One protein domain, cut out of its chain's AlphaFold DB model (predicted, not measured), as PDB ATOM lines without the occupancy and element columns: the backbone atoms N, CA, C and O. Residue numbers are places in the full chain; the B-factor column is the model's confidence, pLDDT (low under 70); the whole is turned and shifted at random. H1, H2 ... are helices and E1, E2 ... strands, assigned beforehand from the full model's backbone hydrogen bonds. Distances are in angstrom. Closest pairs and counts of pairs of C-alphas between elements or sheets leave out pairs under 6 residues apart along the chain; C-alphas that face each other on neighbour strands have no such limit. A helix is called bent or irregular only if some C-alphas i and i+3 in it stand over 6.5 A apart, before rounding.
ATOM      1  N   LEU A 297      47.463  52.889  40.535       95.06
ATOM      2  CA  LEU A 297      48.258  52.983  39.323       95.06
ATOM      3  C   LEU A 297      48.383  51.603  38.670       95.06
ATOM      4  O   LEU A 297      48.719  50.615  39.330       95.06
ATOM      5  N   LYS A 298      48.152  51.551  37.355       95.12
ATOM      6  CA  LYS A 298      48.514  50.417  36.502       95.12
ATOM      7  C   LYS A 298      50.024  50.454  36.245       95.12
ATOM      8  O   LYS A 298      50.462  50.839  35.162       95.12
ATOM      9  N   PHE A 299      50.803  50.148  37.280       93.06
ATOM     10  CA  PHE A 299      52.264  50.161  37.264       93.06
ATOM     11  C   PHE A 299      52.838  49.019  38.104       93.06
ATOM     12  O   PHE A 299      52.497  48.870  39.275       93.06
ATOM     13  N   PHE A 300      53.755  48.268  37.506       90.62
ATOM     14  CA  PHE A 300      54.372  47.063  38.045       90.62
ATOM     15  C   PHE A 300      55.891  47.198  37.911       90.62
ATOM     16  O   PHE A 300      56.510  46.729  36.963       90.62
ATOM     17  N   GLY A 301      56.488  47.938  38.847       74.19
ATOM     18  CA  GLY A 301      57.924  48.246  38.840       74.19
ATOM     19  C   GLY A 301      58.806  47.228  39.570       74.19
ATOM     20  O   GLY A 301      60.021  47.395  39.601       74.19
ATOM     21  N   SER A 302      58.221  46.204  40.202       63.38
ATOM     22  CA  SER A 302      58.975  45.216  40.982       63.38
ATOM     23  C   SER A 302      59.161  43.922  40.197       63.38
ATOM     24  O   SER A 302      58.208  43.403  39.623       63.38
ATOM     25  N   ALA A 303      60.365  43.351  40.253       53.47
ATOM     26  CA  ALA A 303      60.685  42.069  39.622       53.47
ATOM     27  C   ALA A 303      59.904  40.866  40.197       53.47
ATOM     28  O   ALA A 303      60.079  39.761  39.704       53.47
ATOM     29  N   GLN A 304      59.089  41.060  41.241       51.00
ATOM     30  CA  GLN A 304      58.331  40.007  41.927       51.00
ATOM     31  C   GLN A 304      56.877  39.896  41.451       51.00
ATOM     32  O   GLN A 304      56.222  38.896  41.738       51.00
ATOM     33  N   ASP A 305      56.367  40.888  40.720       61.34
ATOM     34  CA  ASP A 305      55.023  40.830  40.154       61.34
ATOM     35  C   ASP A 305      55.127  40.351  38.707       61.34
ATOM     36  O   ASP A 305      55.258  41.142  37.787       61.34
ATOM     37  N   HIS A 306      55.167  39.037  38.494       61.97
ATOM     38  CA  HIS A 306      55.258  38.480  37.138       61.97
ATOM     39  C   HIS A 306      53.905  38.411  36.421       61.97
ATOM     40  O   HIS A 306      53.864  38.145  35.222       61.97
ATOM     41  N   VAL A 307      52.800  38.601  37.149       75.12
ATOM     42  CA  VAL A 307      51.436  38.405  36.632       75.12
ATOM     43  C   VAL A 307      50.738  39.745  36.370       75.12
ATOM     44  O   VAL A 307      49.754  39.788  35.635       75.12
ATOM     45  N   HIS A 308      51.255  40.842  36.937       88.94
ATOM     46  CA  HIS A 308      50.734  42.200  36.796       88.94
ATOM     47  C   HIS A 308      49.239  42.277  37.136       88.94
ATOM     48  O   HIS A 308      48.415  42.753  36.348       88.94
ATOM     49  N   GLN A 309      48.852  41.765  38.308       90.25
ATOM     50  CA  GLN A 309      47.452  41.765  38.741       90.25
ATOM     51  C   GLN A 309      47.110  42.999  39.575       90.25
ATOM     52  O   GLN A 309      47.771  43.322  40.557       90.25
ATOM     53  N   ILE A 310      46.010  43.668  39.223       90.94
ATOM     54  CA  ILE A 310      45.455  44.747  40.041       90.94
ATOM     55  C   ILE A 310      44.626  44.149  41.187       90.94
ATOM     56  O   ILE A 310      43.768  43.299  40.931       90.94
ATOM     57  N   PRO A 311      44.781  44.623  42.441       91.00
ATOM     58  CA  PRO A 311      43.990  44.133  43.566       91.00
ATOM     59  C   PRO A 311      42.477  44.217  43.317       91.00
ATOM     60  O   PRO A 311      41.952  45.269  42.940       91.00
ATOM     61  N   HIS A 312      41.744  43.134  43.598       87.12
ATOM     62  CA  HIS A 312      40.294  43.069  43.362       87.12
ATOM     63  C   HIS A 312      39.492  44.142  44.114       87.12
ATOM     64  O   HIS A 312      38.486  44.621  43.598       87.12
ATOM     65  N   ASN A 313      39.939  44.536  45.309       90.38
ATOM     66  CA  ASN A 313      39.250  45.487  46.190       90.38
ATOM     67  C   ASN A 313      39.650  46.956  45.973       90.38
ATOM     68  O   ASN A 313      39.448  47.784  46.861       90.38
ATOM     69  N   THR A 314      40.226  47.258  44.817       93.75
ATOM     70  CA  THR A 314      40.528  48.614  44.361       93.75
ATOM     71  C   THR A 314      39.243  49.430  44.163       93.75
ATOM     72  O   THR A 314      38.206  48.862  43.827       93.75
ATOM     73  N   TYR A 315      39.292  50.747  44.389       96.94
ATOM     74  CA  TYR A 315      38.165  51.646  44.125       96.94
ATOM     75  C   TYR A 315      38.235  52.232  42.717       96.94
ATOM     76  O   TYR A 315      37.226  52.244  42.016       96.94
ATOM     77  N   THR A 316      39.420  52.646  42.265       98.00
ATOM     78  CA  THR A 316      39.643  53.188  40.916       98.00
ATOM     79  C   THR A 316      40.916  52.615  40.302       98.00
ATOM     80  O   THR A 316      41.846  52.286  41.030       98.00
ATOM     81  N   VAL A 317      40.987  52.517  38.975       98.31
ATOM     82  CA  VAL A 317      42.205  52.092  38.263       98.31
ATOM     83  C   VAL A 317      42.701  53.244  37.401       98.31
ATOM     84  O   VAL A 317      41.934  53.745  36.583       98.31
ATOM     85  N   HIS A 318      43.969  53.632  37.556       98.19
ATOM     86  CA  HIS A 318      44.629  54.684  36.776       98.19
ATOM     87  C   HIS A 318      45.535  54.091  35.703       98.19
ATOM     88  O   HIS A 318      46.578  53.497  35.985       98.19
ATOM     89  N   TYR A 319      45.116  54.232  34.447       98.06
ATOM     90  CA  TYR A 319      45.736  53.563  33.310       98.06
ATOM     91  C   TYR A 319      46.961  54.323  32.803       98.06
ATOM     92  O   TYR A 319      46.856  55.188  31.934       98.06
ATOM     93  N   LEU A 320      48.145  53.957  33.293       95.06
ATOM     94  CA  LEU A 320      49.422  54.402  32.729       95.06
ATOM     95  C   LEU A 320      49.788  53.613  31.455       95.06
ATOM     96  O   LEU A 320      49.149  52.612  31.119       95.06
ATOM     97  N   GLY A 321      50.789  54.100  30.718       95.69
ATOM     98  CA  GLY A 321      51.186  53.539  29.423       95.69
ATOM     99  C   GLY A 321      50.154  53.790  28.316       95.69
ATOM    100  O   GLY A 321      49.502  54.840  28.260       95.69
ATOM    101  N   VAL A 322      50.008  52.820  27.416       96.69
ATOM    102  CA  VAL A 322      48.988  52.831  26.365       96.69
ATOM    103  C   VAL A 322      47.603  52.668  26.993       96.69
ATOM    104  O   VAL A 322      47.357  51.739  27.765       96.69
ATOM    105  N   LYS A 323      46.690  53.580  26.646       97.69
ATOM    106  CA  LYS A 323      45.322  53.600  27.180       97.69
ATOM    107  C   LYS A 323      44.488  52.439  26.616       97.69
ATOM    108  O   LYS A 323      44.648  52.132  25.431       97.69
ATOM    109  N   PRO A 324      43.554  51.849  27.388       97.62
ATOM    110  CA  PRO A 324      42.810  50.655  26.966       97.62
ATOM    111  C   PRO A 324      42.066  50.809  25.635       97.62
ATOM    112  O   PRO A 324      42.102  49.916  24.792       97.62
ATOM    113  N   TRP A 325      41.462  51.975  25.390       97.12
ATOM    114  CA  TRP A 325      40.738  52.254  24.144       97.12
ATOM    115  C   TRP A 325      41.636  52.359  22.903       97.12
ATOM    116  O   TRP A 325      41.126  52.314  21.783       97.12
ATOM    117  N   LEU A 326      42.955  52.474  23.093       96.69
ATOM    118  CA  LEU A 326      43.979  52.487  22.042       96.69
ATOM    119  C   LEU A 326      44.630  51.113  21.813       96.69
ATOM    120  O   LEU A 326      45.574  51.025  21.022       96.69
ATOM    121  N   CYS A 327      44.156  50.083  22.514       96.12
ATOM    122  CA  CYS A 327      44.503  48.678  22.330       96.12
ATOM    123  C   CYS A 327      43.297  47.916  21.770       96.12
ATOM    124  O   CYS A 327      42.170  48.415  21.813       96.12
ATOM    125  N   TYR A 328      43.523  46.695  21.281       96.88
ATOM    126  CA  TYR A 328      42.428  45.752  21.062       96.88
ATOM    127  C   TYR A 328      41.810  45.328  22.393       96.88
ATOM    128  O   TYR A 328      42.468  45.342  23.433       96.88
ATOM    129  N   LYS A 329      40.542  44.928  22.351       96.62
ATOM    130  CA  LYS A 329      39.822  44.412  23.516       96.62
ATOM    131  C   LYS A 329      40.429  43.129  24.089       96.62
ATOM    132  O   LYS A 329      40.328  42.900  25.287       96.62
ATOM    133  N   ASP A 330      41.054  42.316  23.245       96.81
ATOM    134  CA  ASP A 330      41.421  40.936  23.573       96.81
ATOM    135  C   ASP A 330      42.526  40.797  24.637       96.81
ATOM    136  O   ASP A 330      42.544  39.796  25.345       96.81
ATOM    137  N   TYR A 331      43.437  41.771  24.754       96.50
ATOM    138  CA  TYR A 331      44.508  41.807  25.764       96.50
ATOM    139  C   TYR A 331      45.116  43.212  25.889       96.50
ATOM    140  O   TYR A 331      44.927  44.059  25.003       96.50
ATOM    141  N   ASP A 332      45.872  43.468  26.962       97.25
ATOM    142  CA  ASP A 332      46.573  44.741  27.140       97.25
ATOM    143  C   ASP A 332      47.768  44.857  26.178       97.25
ATOM    144  O   ASP A 332      48.823  44.255  26.369       97.25
ATOM    145  N   CYS A 333      47.647  45.697  25.150       96.56
ATOM    146  CA  CYS A 333      48.701  45.861  24.147       96.56
ATOM    147  C   CYS A 333      49.992  46.516  24.675       96.56
ATOM    148  O   CYS A 333      50.981  46.568  23.947       96.56
ATOM    149  N   ASN A 334      50.026  46.975  25.933       96.69
ATOM    150  CA  ASN A 334      51.281  47.340  26.598       96.69
ATOM    151  C   ASN A 334      52.267  46.155  26.680       96.69
ATOM    152  O   ASN A 334      53.473  46.391  26.732       96.69
ATOM    153  N   TRP A 335      51.790  44.902  26.631       95.62
ATOM    154  CA  TRP A 335      52.651  43.713  26.564       95.62
ATOM    155  C   TRP A 335      53.537  43.672  25.312       95.62
ATOM    156  O   TRP A 335      54.662  43.174  25.374       95.62
ATOM    157  N   ASP A 336      53.077  44.252  24.197       95.94
ATOM    158  CA  ASP A 336      53.783  44.227  22.910       95.94
ATOM    159  C   ASP A 336      54.891  45.291  22.785       95.94
ATOM    160  O   ASP A 336      55.615  45.332  21.787       95.94
ATOM    161  N   GLU A 337      55.041  46.182  23.767       93.56
ATOM    162  CA  GLU A 337      56.025  47.263  23.739       93.56
ATOM    163  C   GLU A 337      56.950  47.168  24.956       93.56
ATOM    164  O   GLU A 337      56.533  47.403  26.083       93.56
ATOM    165  N   MET A 338      58.232  46.862  24.720       88.31
ATOM    166  CA  MET A 338      59.231  46.605  25.774       88.31
ATOM    167  C   MET A 338      59.256  47.685  26.869       88.31
ATOM    168  O   MET A 338      59.252  47.363  28.050       88.31
ATOM    169  N   GLY A 339      59.237  48.968  26.489       88.81
ATOM    170  CA  GLY A 339      59.240  50.088  27.443       88.81
ATOM    171  C   GLY A 339      57.916  50.300  28.190       88.81
ATOM    172  O   GLY A 339      57.875  51.051  29.162       88.81
ATOM    173  N   SER A 340      56.847  49.640  27.750       92.75
ATOM    174  CA  SER A 340      55.496  49.767  28.294       92.75
ATOM    175  C   SER A 340      55.066  48.551  29.117       92.75
ATOM    176  O   SER A 340      54.036  48.623  29.783       92.75
ATOM    177  N   GLN A 341      55.849  47.465  29.146       91.81
ATOM    178  CA  GLN A 341      55.499  46.234  29.871       91.81
ATOM    179  C   GLN A 341      55.268  46.465  31.370       91.81
ATOM    180  O   GLN A 341      54.361  45.871  31.940       91.81
ATOM    181  N   GLN A 342      55.984  47.408  31.989       92.81
ATOM    182  CA  GLN A 342      55.751  47.830  33.381       92.81
ATOM    183  C   GLN A 342      54.355  48.437  33.629       92.81
ATOM    184  O   GLN A 342      53.976  48.672  34.770       92.81
ATOM    185  N   PHE A 343      53.588  48.730  32.578       95.44
ATOM    186  CA  PHE A 343      52.203  49.196  32.644       95.44
ATOM    187  C   PHE A 343      51.211  48.163  32.094       95.44
ATOM    188  O   PHE A 343      50.025  48.461  31.979       95.44
ATOM    189  N   ALA A 344      51.665  46.977  31.690       95.00
ATOM    190  CA  ALA A 344      50.800  45.970  31.092       95.00
ATOM    191  C   ALA A 344      50.033  45.203  32.166       95.00
ATOM    192  O   ALA A 344      50.634  44.762  33.134       95.00
ATOM    193  N   SER A 345      48.717  45.053  32.022       95.94
ATOM    194  CA  SER A 345      47.901  44.226  32.913       95.94
ATOM    195  C   SER A 345      46.580  43.856  32.265       95.94
ATOM    196  O   SER A 345      45.696  44.705  32.110       95.94
ATOM    197  N   ASP A 346      46.392  42.568  31.987       95.56
ATOM    198  CA  ASP A 346      45.121  42.076  31.452       95.56
ATOM    199  C   ASP A 346      43.989  42.212  32.471       95.56
ATOM    200  O   ASP A 346      42.874  42.563  32.102       95.56
ATOM    201  N   SER A 347      44.280  42.058  33.768       95.44
ATOM    202  CA  SER A 347      43.279  42.263  34.826       95.44
ATOM    203  C   SER A 347      42.764  43.710  34.881       95.44
ATOM    204  O   SER A 347      41.576  43.955  35.103       95.44
ATOM    205  N   ALA A 348      43.643  44.697  34.656       97.12
ATOM    206  CA  ALA A 348      43.253  46.098  34.558       97.12
ATOM    207  C   ALA A 348      42.474  46.357  33.264       97.12
ATOM    208  O   ALA A 348      41.485  47.095  33.262       97.12
ATOM    209  N   HIS A 349      42.935  45.767  32.163       97.69
ATOM    210  CA  HIS A 349      42.338  45.905  30.840       97.69
ATOM    211  C   HIS A 349      40.912  45.359  30.807       97.69
ATOM    212  O   HIS A 349      39.997  46.060  30.380       97.69
ATOM    213  N   GLU A 350      40.697  44.168  31.365       97.19
ATOM    214  CA  GLU A 350      39.384  43.536  31.503       97.19
ATOM    215  C   GLU A 350      38.408  44.425  32.286       97.19
ATOM    216  O   GLU A 350      37.270  44.617  31.857       97.19
ATOM    217  N   LYS A 351      38.852  45.054  33.385       97.69
ATOM    218  CA  LYS A 351      38.020  46.004  34.147       97.69
ATOM    219  C   LYS A 351      37.558  47.187  33.291       97.69
ATOM    220  O   LYS A 351      36.397  47.581  33.390       97.69
ATOM    221  N   TRP A 352      38.425  47.729  32.433       98.50
ATOM    222  CA  TRP A 352      38.045  48.812  31.519       98.50
ATOM    223  C   TRP A 352      37.020  48.338  30.486       98.50
ATOM    224  O   TRP A 352      36.004  48.996  30.254       98.50
ATOM    225  N   TRP A 353      37.253  47.164  29.897       98.06
ATOM    226  CA  TRP A 353      36.355  46.589  28.899       98.06
ATOM    227  C   TRP A 353      35.010  46.156  29.469       98.06
ATOM    228  O   TRP A 353      34.009  46.264  28.769       98.06
ATOM    229  N   SER A 354      34.953  45.775  30.745       97.94
ATOM    230  CA  SER A 354      33.696  45.544  31.454       97.94
ATOM    231  C   SER A 354      32.839  46.815  31.510       97.94
ATOM    232  O   SER A 354      31.650  46.772  31.194       97.94
ATOM    233  N   VAL A 355      33.432  47.984  31.790       98.44
ATOM    234  CA  VAL A 355      32.705  49.270  31.733       98.44
ATOM    235  C   VAL A 355      32.198  49.551  30.313       98.44
ATOM    236  O   VAL A 355      31.034  49.917  30.132       98.44
ATOM    237  N   TYR A 356      33.046  49.343  29.301       98.00
ATOM    238  CA  TYR A 356      32.690  49.521  27.888       98.00
ATOM    239  C   TYR A 356      31.551  48.589  27.438       98.00
ATOM    240  O   TYR A 356      30.649  48.994  26.700       98.00
ATOM    241  N   ASP A 357      31.567  47.333  27.870       97.56
ATOM    242  CA  ASP A 357      30.551  46.349  27.502       97.56
ATOM    243  C   ASP A 357      29.201  46.629  28.156       97.56
ATOM    244  O   ASP A 357      28.165  46.303  27.570       97.56
ATOM    245  N   ASN A 358      29.206  47.277  29.320       97.81
ATOM    246  CA  ASN A 358      28.000  47.657  30.048       97.81
ATOM    247  C   ASN A 358      27.478  49.055  29.681       97.81
ATOM    248  O   ASN A 358      26.327  49.372  29.979       97.81
ATOM    249  N   MET A 359      28.255  49.893  28.979       97.31
ATOM    250  CA  MET A 359      27.770  51.212  28.559       97.31
ATOM    251  C   MET A 359      26.845  51.146  27.324       97.31
ATOM    252  O   MET A 359      26.989  50.250  26.474       97.31
ATOM    253  N   PRO A 360      25.915  52.112  27.158       97.81
ATOM    254  CA  PRO A 360      25.007  52.177  26.016       97.81
ATOM    255  C   PRO A 360      25.717  52.076  24.660       97.81
ATOM    256  O   PRO A 360      26.712  52.760  24.413       97.81
ATOM    257  N   LYS A 361      25.162  51.286  23.727       96.00
ATOM    258  CA  LYS A 361      25.745  51.071  22.383       96.00
ATOM    259  C   LYS A 361      26.042  52.380  21.640       96.00
ATOM    260  O   LYS A 361      27.087  52.494  21.011       96.00
ATOM    261  N   LYS A 362      25.181  53.397  21.783       96.06
ATOM    262  CA  LYS A 362      25.370  54.729  21.176       96.06
ATOM    263  C   LYS A 362      26.640  55.459  21.633       96.06
ATOM    264  O   LYS A 362      27.092  56.357  20.934       96.06
ATOM    265  N   LEU A 363      27.202  55.102  22.791       97.75
ATOM    266  CA  LEU A 363      28.439  55.690  23.311       97.75
ATOM    267  C   LEU A 363      29.689  54.962  22.796       97.75
ATOM    268  O   LEU A 363      30.762  55.551  22.717       97.75
ATOM    269  N   ARG A 364      29.557  53.696  22.383       96.00
ATOM    270  CA  ARG A 364      30.680  52.847  21.945       96.00
ATOM    271  C   ARG A 364      31.384  53.357  20.692       96.00
ATOM    272  O   ARG A 364      32.587  53.157  20.563       96.00
ATOM    273  N   GLN A 365      30.668  54.073  19.826       94.50
ATOM    274  CA  GLN A 365      31.229  54.700  18.624       94.50
ATOM    275  C   GLN A 365      32.293  55.772  18.922       94.50
ATOM    276  O   GLN A 365      33.153  56.037  18.089       94.50
ATOM    277  N   TYR A 366      32.274  56.387  20.112       95.44
ATOM    278  CA  TYR A 366      33.284  57.379  20.512       95.44
ATOM    279  C   TYR A 366      34.615  56.736  20.928       95.44
ATOM    280  O   TYR A 366      35.588  57.430  21.212       95.44
ATOM    281  N   CYS A 367      34.652  55.406  20.953       95.19
ATOM    282  CA  CYS A 367      35.793  54.573  21.301       95.19
ATOM    283  C   CYS A 367      36.242  53.693  20.120       95.19
ATOM    284  O   CYS A 367      36.932  52.689  20.324       95.19
ATOM    285  N   SER A 368      35.813  54.020  18.896       93.25
ATOM    286  CA  SER A 368      36.187  53.290  17.684       93.25
ATOM    287  C   SER A 368      37.686  53.384  17.399       93.25
ATOM    288  O   SER A 368      38.346  54.374  17.725       93.25
ATOM    289  N   LEU A 369      38.228  52.346  16.761       93.00
ATOM    290  CA  LEU A 369      39.608  52.350  16.293       93.00
ATOM    291  C   LEU A 369      39.693  53.093  14.959       93.00
ATOM    292  O   LEU A 369      38.877  52.901  14.064       93.00
ATOM    293  N   THR A 370      40.706  53.941  14.820       93.06
ATOM    294  CA  THR A 370      41.056  54.531  13.522       93.06
ATOM    295  C   THR A 370      42.086  53.649  12.824       93.06
ATOM    296  O   THR A 370      42.866  52.978  13.502       93.06
ATOM    297  N   HIS A 371      42.176  53.711  11.491       94.25
ATOM    298  CA  HIS A 371      43.222  53.002  10.733       94.25
ATOM    299  C   HIS A 371      44.637  53.283  11.264       94.25
ATOM    300  O   HIS A 371      45.485  52.397  11.305       94.25
ATOM    301  N   LYS A 372      44.893  54.515  11.729       94.31
ATOM    302  CA  LYS A 372      46.181  54.895  12.324       94.31
ATOM    303  C   LYS A 372      46.448  54.172  13.647       94.31
ATOM    304  O   LYS A 372      47.580  53.762  13.896       94.31
ATOM    305  N   ILE A 373      45.434  54.048  14.505       94.44
ATOM    306  CA  ILE A 373      45.561  53.334  15.783       94.44
ATOM    307  C   ILE A 373      45.735  51.837  15.518       94.44
ATOM    308  O   ILE A 373      46.660  51.246  16.066       94.44
ATOM    309  N   ASP A 374      44.913  51.257  14.645       95.81
ATOM    310  CA  ASP A 374      44.994  49.846  14.260       95.81
ATOM    311  C   ASP A 374      46.377  49.492  13.683       95.81
ATOM    312  O   ASP A 374      47.061  48.610  14.201       95.81
ATOM    313  N   GLY A 375      46.870  50.278  12.720       96.44
ATOM    314  CA  GLY A 375      48.212  50.101  12.160       96.44
ATOM    315  C   GLY A 375      49.330  50.235  13.201       96.44
ATOM    316  O   GLY A 375      50.332  49.520  13.129       96.44
ATOM    317  N   ARG A 376      49.165  51.100  14.216       96.38
ATOM    318  CA  ARG A 376      50.105  51.187  15.347       96.38
ATOM    319  C   ARG A 376      50.098  49.894  16.162       96.38
ATOM    320  O   ARG A 376      51.176  49.372  16.432       96.38
ATOM    321  N   ILE A 377      48.925  49.380  16.537       96.25
ATOM    322  CA  ILE A 377      48.809  48.139  17.320       96.25
ATOM    323  C   ILE A 377      49.457  46.979  16.551       96.25
ATOM    324  O   ILE A 377      50.331  46.296  17.083       96.25
ATOM    325  N   GLN A 378      49.118  46.816  15.268       96.50
ATOM    326  CA  GLN A 378      49.699  45.775  14.418       96.50
ATOM    327  C   GLN A 378      51.223  45.893  14.311       96.50
ATOM    328  O   GLN A 378      51.923  44.884  14.407       96.50
ATOM    329  N   LYS A 379      51.760  47.112  14.158       97.06
ATOM    330  CA  LYS A 379      53.208  47.352  14.115       97.06
ATOM    331  C   LYS A 379      53.903  46.824  15.373       97.06
ATOM    332  O   LYS A 379      54.872  46.079  15.245       97.06
ATOM    333  N   TYR A 380      53.432  47.198  16.563       96.88
ATOM    334  CA  TYR A 380      54.060  46.769  17.818       96.88
ATOM    335  C   TYR A 380      53.917  45.269  18.050       96.88
ATOM    336  O   TYR A 380      54.894  44.609  18.385       96.88
ATOM    337  N   ARG A 381      52.761  44.696  17.717       97.12
ATOM    338  CA  ARG A 381      52.551  43.248  17.752       97.12
ATOM    339  C   ARG A 381      53.530  42.483  16.847       97.12
ATOM    340  O   ARG A 381      54.050  41.437  17.230       97.12
ATOM    341  N   GLN A 382      53.839  43.006  15.655       97.25
ATOM    342  CA  GLN A 382      54.865  42.424  14.774       97.25
ATOM    343  C   GLN A 382      56.284  42.584  15.329       97.25
ATOM    344  O   GLN A 382      57.107  41.688  15.147       97.25
ATOM    345  N   ILE A 383      56.583  43.701  15.999       96.88
ATOM    346  CA  ILE A 383      57.864  43.899  16.690       96.88
ATOM    347  C   ILE A 383      58.006  42.864  17.812       96.88
ATOM    348  O   ILE A 383      58.986  42.126  17.808       96.88
ATOM    349  N   ALA A 384      57.005  42.722  18.685       96.50
ATOM    350  CA  ALA A 384      56.990  41.730  19.763       96.50
ATOM    351  C   ALA A 384      57.183  40.295  19.241       96.50
ATOM    352  O   ALA A 384      58.000  39.537  19.773       96.50
ATOM    353  N   LYS A 385      56.511  39.947  18.132       96.88
ATOM    354  CA  LYS A 385      56.696  38.669  17.427       96.88
ATOM    355  C   LYS A 385      58.135  38.467  16.951       96.88
ATOM    356  O   LYS A 385      58.719  37.420  17.218       96.88
ATOM    357  N   LYS A 386      58.706  39.443  16.235       97.00
ATOM    358  CA  LYS A 386      60.079  39.363  15.699       97.00
ATOM    359  C   LYS A 386      61.131  39.319  16.805       97.00
ATOM    360  O   LYS A 386      62.134  38.632  16.656       97.00
ATOM    361  N   SER A 387      60.889  40.023  17.904       95.38
ATOM    362  CA  SER A 387      61.751  40.043  19.084       95.38
ATOM    363  C   SER A 387      61.556  38.837  20.007       95.38
ATOM    364  O   SER A 387      62.280  38.716  20.990       95.38
ATOM    365  N   GLY A 388      60.603  37.942  19.715       93.75
ATOM    366  CA  GLY A 388      60.401  36.712  20.480       93.75
ATOM    367  C   GLY A 388      59.962  36.955  21.925       93.75
ATOM    368  O   GLY A 388      60.437  36.268  22.829       93.75
ATOM    369  N   PHE A 389      59.079  37.935  22.150       93.56
ATOM    370  CA  PHE A 389      58.563  38.257  23.483       93.56
ATOM    371  C   PHE A 389      57.955  37.012  24.147       93.56
ATOM    372  O   PHE A 389      57.126  36.316  23.545       93.56
ATOM    373  N   ARG A 390      58.426  36.707  25.367       90.00
ATOM    374  CA  ARG A 390      58.168  35.438  26.072       90.00
ATOM    375  C   ARG A 390      56.758  35.334  26.647       90.00
ATOM    376  O   ARG A 390      56.264  34.222  26.777       90.00
ATOM    377  N   ASP A 391      56.126  36.463  26.955       88.88
ATOM    378  CA  ASP A 391      54.754  36.538  27.475       88.88
ATOM    379  C   ASP A 391      53.715  36.018  26.463       88.88
ATOM    380  O   ASP A 391      52.670  35.504  26.846       88.88
ATOM    381  N   GLY A 392      54.024  36.080  25.162       92.25
ATOM    382  CA  GLY A 392      53.219  35.467  24.109       92.25
ATOM    383  C   GLY A 392      51.918  36.193  23.756       92.25
ATOM    384  O   GLY A 392      51.183  35.669  22.917       92.25
ATOM    385  N   HIS A 393      51.641  37.390  24.290       95.06
ATOM    386  CA  HIS A 393      50.394  38.120  24.004       95.06
ATOM    387  C   HIS A 393      50.233  38.460  22.515       95.06
ATOM    388  O   HIS A 393      49.135  38.386  21.957       95.06
ATOM    389  N   TRP A 394      51.346  38.684  21.810       95.06
ATOM    390  CA  TRP A 394      51.372  38.865  20.357       95.06
ATOM    391  C   TRP A 394      50.846  37.660  19.552       95.06
ATOM    392  O   TRP A 394      50.678  37.771  18.335       95.06
ATOM    393  N   LYS A 395      50.594  36.504  20.185       96.38
ATOM    394  CA  LYS A 395      49.962  35.323  19.573       96.38
ATOM    395  C   LYS A 395      48.442  35.286  19.753       96.38
ATOM    396  O   LYS A 395      47.788  34.582  18.991       96.38
ATOM    397  N   ILE A 396      47.878  36.034  20.708       96.25
ATOM    398  CA  ILE A 396      46.447  35.993  21.063       96.25
ATOM    399  C   ILE A 396      45.587  36.365  19.859       96.25
ATOM    400  O   ILE A 396      45.768  37.437  19.289       96.25
TER     401      ILE A 396
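This is residues 297 to 396 of the 406 residues of a protein of Phtheirospermum japonicum (UniProt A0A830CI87). A flat frame has the two long helices, H3 and H5, on opposite sides of a core made of the short helix H1 and the loop of residues 319 to 332. The chain turns at one end through H4, where residues 357 to 363 stick out free, while H1 and H2 lie toward the other end; residues 297 to 315 and E1 loop over the side of H3 away from H5. The printed part has 100 residues, with one named strand and five named helices in the order E1 H1 H2 H3 H4 H5. The class is mostly helix, though under half of the residues are in named elements. The whole is compact, with a radius of gyration of the C-alphas of 13.8 A, and spans 39 by 36 by 19 A.

The longest helix, H5, residues 371 to 386, touches H1, residues 333 to 336, with residues 377 to 384 alone. Their closest C-alphas, those of Asp 336 and Ala 384, are 5.1 A apart. H1 and H2, residues 338 to 343, touch only at the corner by their link, with the C-alphas of Trp 335 and Gln 341 closest at 5.0 A. H3, residues 346 to 358, and H5 are apart. H3 and H4, residues 361 to 367, are close but not clearly touching, with the C-alphas of Tyr 356 and Arg 364 closest at 7.1 A. They run opposite ways at a steep tilt of 43 degrees. E1, residues 316 to 318, pairs with no named strand; its closest C-alpha to H3 is that of Val 317, 7.1 A from that of Ala 348. In H3 and H5 every O i to N i+4 pair is within hydrogen-bond range; in H2 it is 0 of 2, with 1 of 3 O i to N i+3 pairs, and in H4 0 of 3, with 3 of 4, while H1 is too short for an i+4 pair.

H5 is 22.2 A from first to last C-alpha, from His 371 at (43.222, 53.002, 10.733) to Lys 386 at (60.079, 39.363, 15.699). H3 is 18.1 A long, H4 10.7 A, H2 10.2 A, E1 6.7 A and H1 5.5 A. E1 begins with C-alpha 316 at (39.643, 53.188, 40.916). H2 is irregular: C-alphas 339 and 342 are 7.2 A apart. H4 is neither bent nor irregular, but only just: C-alphas 362 and 365 are 6.4 A apart.

The two C-alphas farthest apart, those of Ala 303 and Lys 362, are 41.8 A apart. The printed part has no cut. The link from E1 to H1, 14 residues, is long; the four links between helices are tight. Mean pLDDT of the printed part is 93.0, and residues 302 to 306 are under 70.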